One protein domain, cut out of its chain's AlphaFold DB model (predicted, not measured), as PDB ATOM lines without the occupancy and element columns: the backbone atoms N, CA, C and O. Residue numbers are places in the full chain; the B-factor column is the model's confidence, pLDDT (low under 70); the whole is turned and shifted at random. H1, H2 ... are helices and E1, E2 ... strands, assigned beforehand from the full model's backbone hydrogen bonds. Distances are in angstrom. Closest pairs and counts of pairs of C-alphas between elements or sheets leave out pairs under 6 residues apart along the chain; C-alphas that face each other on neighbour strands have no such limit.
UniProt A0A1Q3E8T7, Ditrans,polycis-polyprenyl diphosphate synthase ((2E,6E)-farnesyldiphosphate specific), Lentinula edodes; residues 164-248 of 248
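What this domain is: This is residues 164 to 248 of the 248 residues of the protein "Ditrans,polycis-polyprenyl diphosphate synthase ((2E,6E)-farnesyldiphosphate specific)" of Lentinula edodes (UniProt A0A1Q3E8T7). A small ribbon of two short parallel strands, E1 and E2, has the long helix H4 packed along one side, while the three short helices H1, H2 and H3 make a loose cluster toward the other end of the model. A long link arches from H1 back to E2 on the side of the strands away from H4, its residues 185 to 190 sticking out, and a tail after H4 runs to the end of the chain. The printed part has 85 residues, with four named helices and two named strands in the order E1, H1, E2, H2, H3, H4; the sheet's order is E1, E2. The class is mostly helix, with under half of the residues, 36, in named elements. The whole is loose and elongated, with a radius of gyration of the C-alphas of 15.1 A and spans of 50 by 27 by 20 A.

Where its parts are: E1 is residues 166 to 168, 6.9 A from first to last C-alpha, and begins at C-alpha 166 (53.885, -38.323, 45.727). H1 is residues 174 to 177, 4.9 A long. E2 is residues 196 to 198, 6.7 A long. H2 is residues 205 to 210, 9.1 A long, and H3 is residues 216 to 222, 10.1 A long, beginning at C-alpha 216 (42.785, -11.906, 34.999). H4, the longest helix, is residues 229 to 241, 18.3 A long, and ends at C-alpha 241 (44.195, -44.652, 50.610).

How they stand to each other: E1 and E2 are parallel neighbours, with 19 degrees between their directions; N 167 and O 196 are 2.8 A apart, and N 198 and O 167 are 2.8 A apart, both within hydrogen-bond range. E1, H1 and E2 form a strand-helix-strand unit, two parallel neighbour strands with a helix between them along the chain, and its crossover is right-handed. The closest C-alphas of E2 and H4 are those of Tyr 198 and Ala 235, 6.3 A apart; those of E1 and H4 are Ile 168 and Ala 235, 7.1 A apart. H1 and H3 touch, the closest C-alphas being those of Ser 175 and Ser 220, 5.6 A apart. H1 and H2 are close but not clearly touching, at 6.9 A between the C-alphas of Ser 175 and Ala 208. H2 and H3 are only just apart, at 8.3 A. H4 is apart from H1, H2 and H3. Every O i to N i+4 pair is within hydrogen-bond range in H3 and H4; in H2 it is 1 of 2, and H1 is too short for such a pair.

The domain as a whole: The two C-alphas farthest apart are those of Leu 214 and Lys 248, 50.1 A. The printed part has no cut. The link from H1 to E2, residues 178 to 195, is long. The mean pLDDT of the printed part is 76.9; residues 173 to 180, 201 to 224 and 247 to 248 are under 70.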
ATOM      1  N   PRO A 164      59.887 -38.805  42.868       93.56
ATOM      2  CA  PRO A 164      59.028 -38.644  44.031       93.56
ATOM      3  C   PRO A 164      57.930 -39.712  44.049       93.56
ATOM      4  O   PRO A 164      57.314 -39.985  43.022       93.56
ATOM      5  N   ASP A 165      57.607 -40.238  45.228       93.25
ATOM      6  CA  ASP A 165      56.460 -41.145  45.388       93.25
ATOM      7  C   ASP A 165      55.126 -40.399  45.220       93.25
ATOM      8  O   ASP A 165      54.159 -40.921  44.667       93.25
ATOM      9  N   PHE A 166      55.088 -39.142  45.675       95.06
ATOM     10  CA  PHE A 166      53.885 -38.323  45.727       95.06
ATOM     11  C   PHE A 166      54.150 -36.873  45.319       95.06
ATOM     12  O   PHE A 166      55.120 -36.249  45.757       95.06
ATOM     13  N   MET A 167      53.256 -36.307  44.508       95.00
ATOM     14  CA  MET A 167      53.296 -34.916  44.066       95.00
ATOM     15  C   MET A 167      51.975 -34.205  44.358       95.00
ATOM     16  O   MET A 167      50.904 -34.641  43.943       95.00
ATOM     17  N   ILE A 168      52.073 -33.035  44.989       94.00
ATOM     18  CA  ILE A 168      50.944 -32.136  45.243       94.00
ATOM     19  C   ILE A 168      51.020 -30.950  44.281       94.00
ATOM     20  O   ILE A 168      51.975 -30.172  44.311       94.00
ATOM     21  N   ILE A 169      49.988 -30.770  43.458       90.44
ATOM     22  CA  ILE A 169      49.873 -29.621  42.555       90.44
ATOM     23  C   ILE A 169      48.993 -28.558  43.208       90.44
ATOM     24  O   ILE A 169      47.763 -28.661  43.208       90.44
ATOM     25  N   HIS A 170      49.636 -27.513  43.731       85.19
ATOM     26  CA  HIS A 170      48.969 -26.377  44.366       85.19
ATOM     27  C   HIS A 170      48.929 -25.145  43.442       85.19
ATOM     28  O   HIS A 170      49.981 -24.569  43.143       85.19
ATOM     29  N   PRO A 171      47.746 -24.684  42.991       76.12
ATOM     30  CA  PRO A 171      47.645 -23.510  42.134       76.12
ATOM     31  C   PRO A 171      47.853 -22.218  42.939       76.12
ATOM     32  O   PRO A 171      47.008 -21.814  43.737       76.12
ATOM     33  N   VAL A 172      48.952 -21.511  42.667       70.25
ATOM     34  CA  VAL A 172      49.219 -20.186  43.264       70.25
ATOM     35  C   VAL A 172      48.292 -19.105  42.679       70.25
ATOM     36  O   VAL A 172      47.939 -18.157  43.369       70.25
ATOM     37  N   HIS A 173      47.837 -19.268  41.427       66.31
ATOM     38  CA  HIS A 173      46.991 -18.298  40.713       66.31
ATOM     39  C   HIS A 173      45.779 -18.971  40.042       66.31
ATOM     40  O   HIS A 173      45.782 -19.188  38.827       66.31
ATOM     41  N   PRO A 174      44.721 -19.317  40.790       60.03
ATOM     42  CA  PRO A 174      43.662 -20.210  40.309       60.03
ATOM     43  C   PRO A 174      42.874 -19.673  39.101       60.03
ATOM     44  O   PRO A 174      42.309 -20.471  38.352       60.03
ATOM     45  N   SER A 175      42.893 -18.361  38.825       56.84
ATOM     46  CA  SER A 175      42.198 -17.762  37.672       56.84
ATOM     47  C   SER A 175      42.641 -18.327  36.311       56.84
ATOM     48  O   SER A 175      41.814 -18.436  35.405       56.84
ATOM     49  N   LYS A 176      43.910 -18.746  36.164       55.53
ATOM     50  CA  LYS A 176      44.418 -19.414  34.946       55.53
ATOM     51  C   LYS A 176      44.223 -20.938  34.969       55.53
ATOM     52  O   LYS A 176      44.053 -21.544  33.912       55.53
ATOM     53  N   TYR A 177      44.208 -21.547  36.157       56.81
ATOM     54  CA  TYR A 177      44.169 -23.006  36.332       56.81
ATOM     55  C   TYR A 177      42.763 -23.609  36.254       56.81
ATOM     56  O   TYR A 177      42.628 -24.777  35.906       56.81
ATOM     57  N   HIS A 178      41.702 -22.835  36.504       58.22
ATOM     58  CA  HIS A 178      40.332 -23.347  36.362       58.22
ATOM     59  C   HIS A 178      39.880 -23.535  34.904       58.22
ATOM     60  O   HIS A 178      38.886 -24.216  34.671       58.22
ATOM     61  N   ARG A 179      40.585 -22.949  33.924       62.72
ATOM     62  CA  ARG A 179      40.189 -22.971  32.500       62.72
ATOM     63  C   ARG A 179      41.026 -23.901  31.619       62.72
ATOM     64  O   ARG A 179      40.633 -24.148  30.485       62.72
ATOM     65  N   SER A 180      42.147 -24.415  32.120       65.19
ATOM     66  CA  SER A 180      43.072 -25.251  31.346       65.19
ATOM     67  C   SER A 180      43.189 -26.649  31.958       65.19
ATOM     68  O   SER A 180      43.047 -26.794  33.175       65.19
ATOM     69  N   PRO A 181      43.471 -27.692  31.155       74.31
ATOM     70  CA  PRO A 181      43.892 -28.983  31.685       74.31
ATOM     71  C   PRO A 181      45.073 -28.819  32.648       74.31
ATOM     72  O   PRO A 181      45.888 -27.910  32.485       74.31
ATOM     73  N   ILE A 182      45.171 -29.703  33.642       79.31
ATOM     74  CA  ILE A 182      46.308 -29.707  34.560       79.31
ATOM     75  C   ILE A 182      47.590 -29.908  33.764       79.31
ATOM     76  O   ILE A 182      47.759 -30.905  33.064       79.31
ATOM     77  N   GLY A 183      48.464 -28.916  33.838       83.69
ATOM     78  CA  GLY A 183      49.797 -28.979  33.278       83.69
ATOM     79  C   GLY A 183      50.796 -29.189  34.400       83.69
ATOM     80  O   GLY A 183      50.696 -28.563  35.450       83.69
ATOM     81  N   LEU A 184      51.806 -30.018  34.151       89.56
ATOM     82  CA  LEU A 184      52.981 -30.098  35.023       89.56
ATOM     83  C   LEU A 184      54.006 -29.003  34.701       89.56
ATOM     84  O   LEU A 184      55.064 -28.946  35.307       89.56
ATOM     85  N   HIS A 185      53.709 -28.147  33.715       88.56
ATOM     86  CA  HIS A 185      54.508 -26.979  33.334       88.56
ATOM     87  C   HIS A 185      56.000 -27.268  33.141       88.56
ATOM     88  O   HIS A 185      56.841 -26.416  33.405       88.56
ATOM     89  N   GLY A 186      56.326 -28.464  32.651       90.12
ATOM     90  CA  GLY A 186      57.707 -28.885  32.465       90.12
ATOM     91  C   GLY A 186      58.377 -29.420  33.727       90.12
ATOM     92  O   GLY A 186      59.597 -29.443  33.741       90.12
ATOM     93  N   TYR A 187      57.647 -29.885  34.742       93.44
ATOM     94  CA  TYR A 187      58.234 -30.700  35.810       93.44
ATOM     95  C   TYR A 187      59.064 -31.852  35.207       93.44
ATOM     96  O   TYR A 187      58.670 -32.357  34.146       93.44
ATOM     97  N   PRO A 188      60.200 -32.246  35.817       94.00
ATOM     98  CA  PRO A 188      61.081 -33.283  35.285       94.00
ATOM     99  C   PRO A 188      60.336 -34.569  34.879       94.00
ATOM    100  O   PRO A 188      59.844 -35.302  35.736       94.00
ATOM    101  N   PRO A 189      60.202 -34.848  33.564       92.69
ATOM    102  CA  PRO A 189      59.318 -35.909  33.085       92.69
ATOM    103  C   PRO A 189      59.888 -37.308  33.329       92.69
ATOM    104  O   PRO A 189      59.137 -38.276  33.329       92.69
ATOM    105  N   TRP A 190      61.206 -37.420  33.518       92.06
ATOM    106  CA  TRP A 190      61.861 -38.691  33.815       92.06
ATOM    107  C   TRP A 190      61.507 -39.188  35.222       92.06
ATOM    108  O   TRP A 190      61.253 -40.371  35.411       92.06
ATOM    109  N   GLN A 191      61.404 -38.269  36.182       92.19
ATOM    110  CA  GLN A 191      61.199 -38.578  37.594       92.19
ATOM    111  C   GLN A 191      59.751 -38.933  37.944       92.19
ATOM    112  O   GLN A 191      59.517 -39.579  38.953       92.19
ATOM    113  N   ILE A 192      58.768 -38.564  37.118       92.62
ATOM    114  CA  ILE A 192      57.341 -38.745  37.448       92.62
ATOM    115  C   ILE A 192      56.726 -40.059  36.961       92.62
ATOM    116  O   ILE A 192      55.506 -40.178  36.868       92.62
ATOM    117  N   ARG A 193      57.550 -41.045  36.591       89.12
ATOM    118  CA  ARG A 193      57.086 -42.288  35.946       89.12
ATOM    119  C   ARG A 193      56.109 -43.087  36.807       89.12
ATOM    120  O   ARG A 193      55.201 -43.696  36.253       89.12
ATOM    121  N   LEU A 194      56.321 -43.087  38.122       89.62
ATOM    122  CA  LEU A 194      55.525 -43.819  39.114       89.62
ATOM    123  C   LEU A 194      55.012 -42.898  40.232       89.62
ATOM    124  O   LEU A 194      54.656 -43.366  41.306       89.62
ATOM    125  N   THR A 195      55.008 -41.589  39.993       92.69
ATOM    126  CA  THR A 195      54.591 -40.602  40.987       92.69
ATOM    127  C   THR A 195      53.078 -40.497  41.024       92.69
ATOM    128  O   THR A 195      52.455 -40.185  40.007       92.69
ATOM    129  N   GLU A 196      52.494 -40.648  42.208       93.62
ATOM    130  CA  GLU A 196      51.083 -40.338  42.421       93.62
ATOM    131  C   GLU A 196      50.862 -38.825  42.437       93.62
ATOM    132  O   GLU A 196      51.593 -38.072  43.085       93.62
ATOM    133  N   ILE A 197      49.844 -38.357  41.714       92.62
ATOM    134  CA  ILE A 197      49.613 -36.926  41.497       92.62
ATOM    135  C   ILE A 197      48.297 -36.501  42.133       92.62
ATOM    136  O   ILE A 197      47.217 -36.788  41.616       92.62
ATOM    137  N   TYR A 198      48.384 -35.714  43.202       91.31
ATOM    138  CA  TYR A 198      47.232 -35.068  43.816       91.31
ATOM    139  C   TYR A 198      47.021 -33.654  43.273       91.31
ATOM    140  O   TYR A 198      47.929 -32.817  43.246       91.31
ATOM    141  N   CYS A 199      45.781 -33.351  42.884       87.31
ATOM    142  CA  CYS A 199      45.372 -31.998  42.524       87.31
ATOM    143  C   CYS A 199      43.939 -31.701  42.963       87.31
ATOM    144  O   CYS A 199      42.974 -32.258  42.432       87.31
ATOM    145  N   ASN A 200      43.789 -30.733  43.864       77.75
ATOM    146  CA  ASN A 200      42.480 -30.279  44.313       77.75
ATOM    147  C   ASN A 200      41.919 -29.185  43.386       77.75
ATOM    148  O   ASN A 200      42.036 -27.988  43.649       77.75
ATOM    149  N   ARG A 201      41.308 -29.589  42.262       66.12
ATOM    150  CA  ARG A 201      40.684 -28.646  41.306       66.12
ATOM    151  C   ARG A 201      39.329 -28.096  41.761       66.12
ATOM    152  O   ARG A 201      38.889 -27.063  41.251       66.12
ATOM    153  N   PHE A 202      38.639 -28.795  42.657       57.41
ATOM    154  CA  PHE A 202      37.211 -28.578  42.906       57.41
ATOM    155  C   PHE A 202      36.924 -27.586  44.033       57.41
ATOM    156  O   PHE A 202      35.858 -26.974  44.041       57.41
ATOM    157  N   ARG A 203      37.885 -27.330  44.929       58.72
ATOM    158  CA  ARG A 203      37.646 -26.519  46.134       58.72
ATOM    159  C   ARG A 203      37.292 -25.048  45.874       58.72
ATOM    160  O   ARG A 203      36.660 -24.424  46.714       58.72
ATOM    161  N   LYS A 204      37.659 -24.494  44.713       57.22
ATOM    162  CA  LYS A 204      37.501 -23.057  44.400       57.22
ATOM    163  C   LYS A 204      36.548 -22.729  43.253       57.22
ATOM    164  O   LYS A 204      36.481 -21.584  42.803       57.22
ATOM    165  N   GLN A 205      35.778 -23.707  42.775       53.41
ATOM    166  CA  GLN A 205      34.843 -23.471  41.668       53.41
ATOM    167  C   GLN A 205      33.780 -22.411  42.005       53.41
ATOM    168  O   GLN A 205      33.383 -21.656  41.119       53.41
ATOM    169  N   TYR A 206      33.377 -22.298  43.275       50.12
ATOM    170  CA  TYR A 206      32.385 -21.314  43.718       50.12
ATOM    171  C   TYR A 206      32.902 -19.869  43.658       50.12
ATOM    172  O   TYR A 206      32.211 -18.999  43.129       50.12
ATOM    173  N   GLU A 207      34.137 -19.612  44.096       54.75
ATOM    174  CA  GLU A 207      34.748 -18.275  44.034       54.75
ATOM    175  C   GLU A 207      35.091 -17.873  42.591       54.75
ATOM    176  O   GLU A 207      34.881 -16.733  42.179       54.75
ATOM    177  N   ALA A 208      35.548 -18.828  41.774       55.31
ATOM    178  CA  ALA A 208      35.891 -18.586  40.374       55.31
ATOM    179  C   ALA A 208      34.670 -18.217  39.509       55.31
ATOM    180  O   ALA A 208      34.805 -17.443  38.557       55.31
ATOM    181  N   ARG A 209      33.477 -18.731  39.844       58.03
ATOM    182  CA  ARG A 209      32.228 -18.446  39.115       58.03
ATOM    183  C   ARG A 209      31.737 -17.015  39.329       58.03
ATOM    184  O   ARG A 209      31.172 -16.443  38.409       58.03
ATOM    185  N   LEU A 210      31.989 -16.426  40.498       57.66
ATOM    186  CA  LEU A 210      31.713 -15.011  40.773       57.66
ATOM    187  C   LEU A 210      32.797 -14.082  40.220       57.66
ATOM    188  O   LEU A 210      32.567 -12.893  40.127       57.66
ATOM    189  N   MET A 211      33.968 -14.581  39.829       58.47
ATOM    190  CA  MET A 211      35.106 -13.734  39.429       58.47
ATOM    191  C   MET A 211      35.432 -13.811  37.932       58.47
ATOM    192  O   MET A 211      36.442 -13.276  37.475       58.47
ATOM    193  N   TRP A 212      34.573 -14.472  37.149       60.38
ATOM    194  CA  TRP A 212      34.729 -14.635  35.701       60.38
ATOM    195  C   TRP A 212      34.651 -13.327  34.901       60.38
ATOM    196  O   TRP A 212      35.192 -13.289  33.796       60.38
ATOM    197  N   PHE A 213      34.016 -12.285  35.455       68.69
ATOM    198  CA  PHE A 213      33.875 -10.958  34.844       68.69
ATOM    199  C   PHE A 213      35.023  -9.992  35.169       68.69
ATOM    200  O   PHE A 213      35.100  -8.920  34.574       68.69
ATOM    201  N   LEU A 214      35.922 -10.345  36.092       67.44
ATOM    202  CA  LEU A 214      37.059  -9.498  36.445       67.44
ATOM    203  C   LEU A 214      38.275  -9.777  35.541       67.44
ATOM    204  O   LEU A 214      38.494 -10.924  35.131       67.44
ATOM    205  N   PRO A 215      39.104  -8.756  35.248       69.00
ATOM    206  CA  PRO A 215      40.367  -8.946  34.548       69.00
ATOM    207  C   PRO A 215      41.268  -9.964  35.259       69.00
ATOM    208  O   PRO A 215      41.360  -9.988  36.486       69.00
ATOM    209  N   SER A 216      41.993 -10.777  34.485       64.75
ATOM    210  CA  SER A 216      42.785 -11.906  34.999       64.75
ATOM    211  C   SER A 216      43.796 -11.530  36.088       64.75
ATOM    212  O   SER A 216      44.023 -12.343  36.984       64.75
ATOM    213  N   HIS A 217      44.354 -10.315  36.026       63.06
ATOM    214  CA  HIS A 217      45.303  -9.773  37.002       63.06
ATOM    215  C   HIS A 217      44.644  -9.404  38.345       63.06
ATOM    216  O   HIS A 217      45.255  -9.598  39.393       63.06
ATOM    217  N   VAL A 218      43.388  -8.940  38.333       65.19
ATOM    218  CA  VAL A 218      42.596  -8.663  39.547       65.19
ATOM    219  C   VAL A 218      42.155  -9.975  40.190       65.19
ATOM    220  O   VAL A 218      42.293 -10.176  41.394       65.19
ATOM    221  N   SER A 219      41.695 -10.926  39.378       60.94
ATOM    222  CA  SER A 219      41.286 -12.239  39.882       60.94
ATOM    223  C   SER A 219      42.472 -13.046  40.424       60.94
ATOM    224  O   SER A 219      42.299 -13.842  41.342       60.94
ATOM    225  N   SER A 220      43.685 -12.868  39.887       60.81
ATOM    226  CA  SER A 220      44.873 -13.591  40.360       60.81
ATOM    227  C   SER A 220      45.368 -13.131  41.727       60.81
ATOM    228  O   SER A 220      45.827 -13.968  42.500       60.81
ATOM    229  N   THR A 221      45.277 -11.835  42.039       61.97
ATOM    230  CA  THR A 221      45.700 -11.305  43.345       61.97
ATOM    231  C   THR A 221      44.703 -11.673  44.437       61.97
ATOM    232  O   THR A 221      45.108 -12.117  45.506       61.97
ATOM    233  N   LEU A 222      43.406 -11.573  44.142       60.56
ATOM    234  CA  LEU A 222      42.334 -11.889  45.087       60.56
ATOM    235  C   LEU A 222      42.192 -13.390  45.375       60.56
ATOM    236  O   LEU A 222      41.793 -13.759  46.473       60.56
ATOM    237  N   LEU A 223      42.524 -14.266  44.418       62.97
ATOM    238  CA  LEU A 223      42.377 -15.719  44.589       62.97
ATOM    239  C   LEU A 223      43.677 -16.448  44.947       62.97
ATOM    240  O   LEU A 223      43.683 -17.685  44.984       62.97
ATOM    241  N   SER A 224      44.781 -15.732  45.172       66.94
ATOM    242  CA  SER A 224      46.037 -16.362  45.587       66.94
ATOM    243  C   SER A 224      45.830 -17.097  46.915       66.94
ATOM    244  O   SER A 224      45.610 -16.475  47.953       66.94
ATOM    245  N   SER A 225      45.845 -18.436  46.896       72.56
ATOM    246  CA  SER A 225      45.774 -19.240  48.125       72.56
ATOM    247  C   SER A 225      47.154 -19.614  48.604       72.56
ATOM    248  O   SER A 225      47.935 -20.238  47.880       72.56
ATOM    249  N   SER A 226      47.402 -19.363  49.885       82.56
ATOM    250  CA  SER A 226      48.448 -20.075  50.609       82.56
ATOM    251  C   SER A 226      48.118 -21.562  50.680       82.56
ATOM    252  O   SER A 226      46.960 -21.911  50.890       82.56
ATOM    253  N   PHE A 227      49.138 -22.407  50.576       88.12
ATOM    254  CA  PHE A 227      49.005 -23.834  50.844       88.12
ATOM    255  C   PHE A 227      48.768 -24.029  52.347       88.12
ATOM    256  O   PHE A 227      49.506 -23.477  53.179       88.12
ATOM    257  N   THR A 228      47.687 -24.721  52.691       90.19
ATOM    258  CA  THR A 228      47.226 -24.903  54.074       90.19
ATOM    259  C   THR A 228      47.528 -26.303  54.591       90.19
ATOM    260  O   THR A 228      47.657 -27.250  53.822       90.19
ATOM    261  N   GLU A 229      47.619 -26.441  55.916       91.94
ATOM    262  CA  GLU A 229      47.898 -27.736  56.547       91.94
ATOM    263  C   GLU A 229      46.795 -28.749  56.256       91.94
ATOM    264  O   GLU A 229      47.064 -29.920  56.020       91.94
ATOM    265  N   TRP A 230      45.549 -28.277  56.223       91.25
ATOM    266  CA  TRP A 230      44.413 -29.099  55.842       91.25
ATOM    267  C   TRP A 230      44.597 -29.702  54.446       91.25
ATOM    268  O   TRP A 230      44.415 -30.900  54.283       91.25
ATOM    269  N   GLU A 231      44.974 -28.893  53.449       90.38
ATOM    270  CA  GLU A 231      45.182 -29.378  52.073       90.38
ATOM    271  C   GLU A 231      46.324 -30.387  51.999       90.38
ATOM    272  O   GLU A 231      46.238 -31.359  51.257       90.38
ATOM    273  N   PHE A 232      47.379 -30.167  52.783       93.69
ATOM    274  CA  PHE A 232      48.489 -31.102  52.884       93.69
ATOM    275  C   PHE A 232      48.058 -32.441  53.497       93.69
ATOM    276  O   PHE A 232      48.344 -33.489  52.926       93.69
ATOM    277  N   ARG A 233      47.322 -32.415  54.615       93.81
ATOM    278  CA  ARG A 233      46.799 -33.624  55.271       93.81
ATOM    279  C   ARG A 233      45.817 -34.375  54.378       93.81
ATOM    280  O   ARG A 233      45.981 -35.567  54.183       93.81
ATOM    281  N   GLU A 234      44.870 -33.669  53.771       92.62
ATOM    282  CA  GLU A 234      43.896 -34.252  52.843       92.62
ATOM    283  C   GLU A 234      44.585 -34.939  51.654       92.62
ATOM    284  O   GLU A 234      44.190 -36.032  51.253       92.62
ATOM    285  N   ALA A 235      45.637 -34.323  51.106       93.56
ATOM    286  CA  ALA A 235      46.434 -34.919  50.041       93.56
ATOM    287  C   ALA A 235      47.119 -36.219  50.500       93.56
ATOM    288  O   ALA A 235      47.095 -37.214  49.777       93.56
ATOM    289  N   LEU A 236      47.695 -36.222  51.706       94.44
ATOM    290  CA  LEU A 236      48.340 -37.402  52.282       94.44
ATOM    291  C   LEU A 236      47.350 -38.517  52.617       94.44
ATOM    292  O   LEU A 236      47.654 -39.678  52.363       94.44
ATOM    293  N   ASP A 237      46.170 -38.184  53.135       93.38
ATOM    294  CA  ASP A 237      45.120 -39.163  53.425       93.38
ATOM    295  C   ASP A 237      44.668 -39.861  52.134       93.38
ATOM    296  O   ASP A 237      44.527 -41.084  52.094       93.38
ATOM    297  N   GLN A 238      44.515 -39.101  51.041       91.56
ATOM    298  CA  GLN A 238      44.197 -39.678  49.735       91.56
ATOM    299  C   GLN A 238      45.324 -40.562  49.206       91.56
ATOM    300  O   GLN A 238      45.050 -41.670  48.748       91.56
ATOM    301  N   PHE A 239      46.578 -40.118  49.318       92.81
ATOM    302  CA  PHE A 239      47.740 -40.923  48.942       92.81
ATOM    303  C   PHE A 239      47.813 -42.233  49.739       92.81
ATOM    304  O   PHE A 239      47.994 -43.296  49.156       92.81
ATOM    305  N   ALA A 240      47.592 -42.182  51.054       91.31
ATOM    306  CA  ALA A 240      47.587 -43.361  51.917       91.31
ATOM    307  C   ALA A 240      46.443 -44.337  51.593       91.31
ATOM    308  O   ALA A 240      46.567 -45.535  51.838       91.31
ATOM    309  N   SER A 241      45.334 -43.834  51.043       88.94
ATOM    310  CA  SER A 241      44.195 -44.652  50.610       88.94
ATOM    311  C   SER A 241      44.337 -45.238  49.199       88.94
ATOM    312  O   SER A 241      43.527 -46.082  48.810       88.94
ATOM    313  N   ALA A 242      45.324 -44.788  48.417       85.25
ATOM    314  CA  ALA A 242      45.493 -45.208  47.033       85.25
ATOM    315  C   ALA A 242      45.985 -46.665  46.940       85.25
ATOM    316  O   ALA A 242      46.901 -47.089  47.643       85.25
ATOM    317  N   GLU A 243      45.377 -47.448  46.045       81.06
ATOM    318  CA  GLU A 243      45.792 -48.827  45.775       81.06
ATOM    319  C   GLU A 243      46.918 -48.844  44.727       81.06
ATOM    320  O   GLU A 243      46.683 -48.579  43.546       81.06
ATOM    321  N   PHE A 244      48.135 -49.216  45.130       77.88
ATOM    322  CA  PHE A 244      49.268 -49.337  44.210       77.88
ATOM    323  C   PHE A 244      49.185 -50.622  43.388       77.88
ATOM    324  O   PHE A 244      49.511 -51.719  43.850       77.88
ATOM    325  N   ARG A 245      48.788 -50.488  42.122       72.62
ATOM    326  CA  ARG A 245      48.814 -51.588  41.150       72.62
ATOM    327  C   ARG A 245      50.166 -51.626  40.453       72.62
ATOM    328  O   ARG A 245      50.309 -51.201  39.312       72.62
ATOM    329  N   LEU A 246      51.168 -52.142  41.159       71.38
ATOM    330  CA  LEU A 246      52.436 -52.521  40.540       71.38
ATOM    331  C   LEU A 246      52.132 -53.656  39.560       71.38
ATOM    332  O   LEU A 246      51.677 -54.713  39.996       71.38
ATOM    333  N   GLY A 247      52.288 -53.377  38.260       64.88
ATOM    334  CA  GLY A 247      51.845 -54.217  37.142       64.88
ATOM    335  C   GLY A 247      51.878 -55.716  37.441       64.88
ATOM    336  O   GLY A 247      52.952 -56.303  37.566       64.88
ATOM    337  N   LYS A 248      50.682 -56.294  37.572       41.75
ATOM    338  CA  LYS A 248      50.419 -57.733  37.522       41.75
ATOM    339  C   LYS A 248      50.021 -58.114  36.105       41.75
ATOM    340  O   LYS A 248      49.338 -57.282  35.464       41.75
TER     341      LYS A 248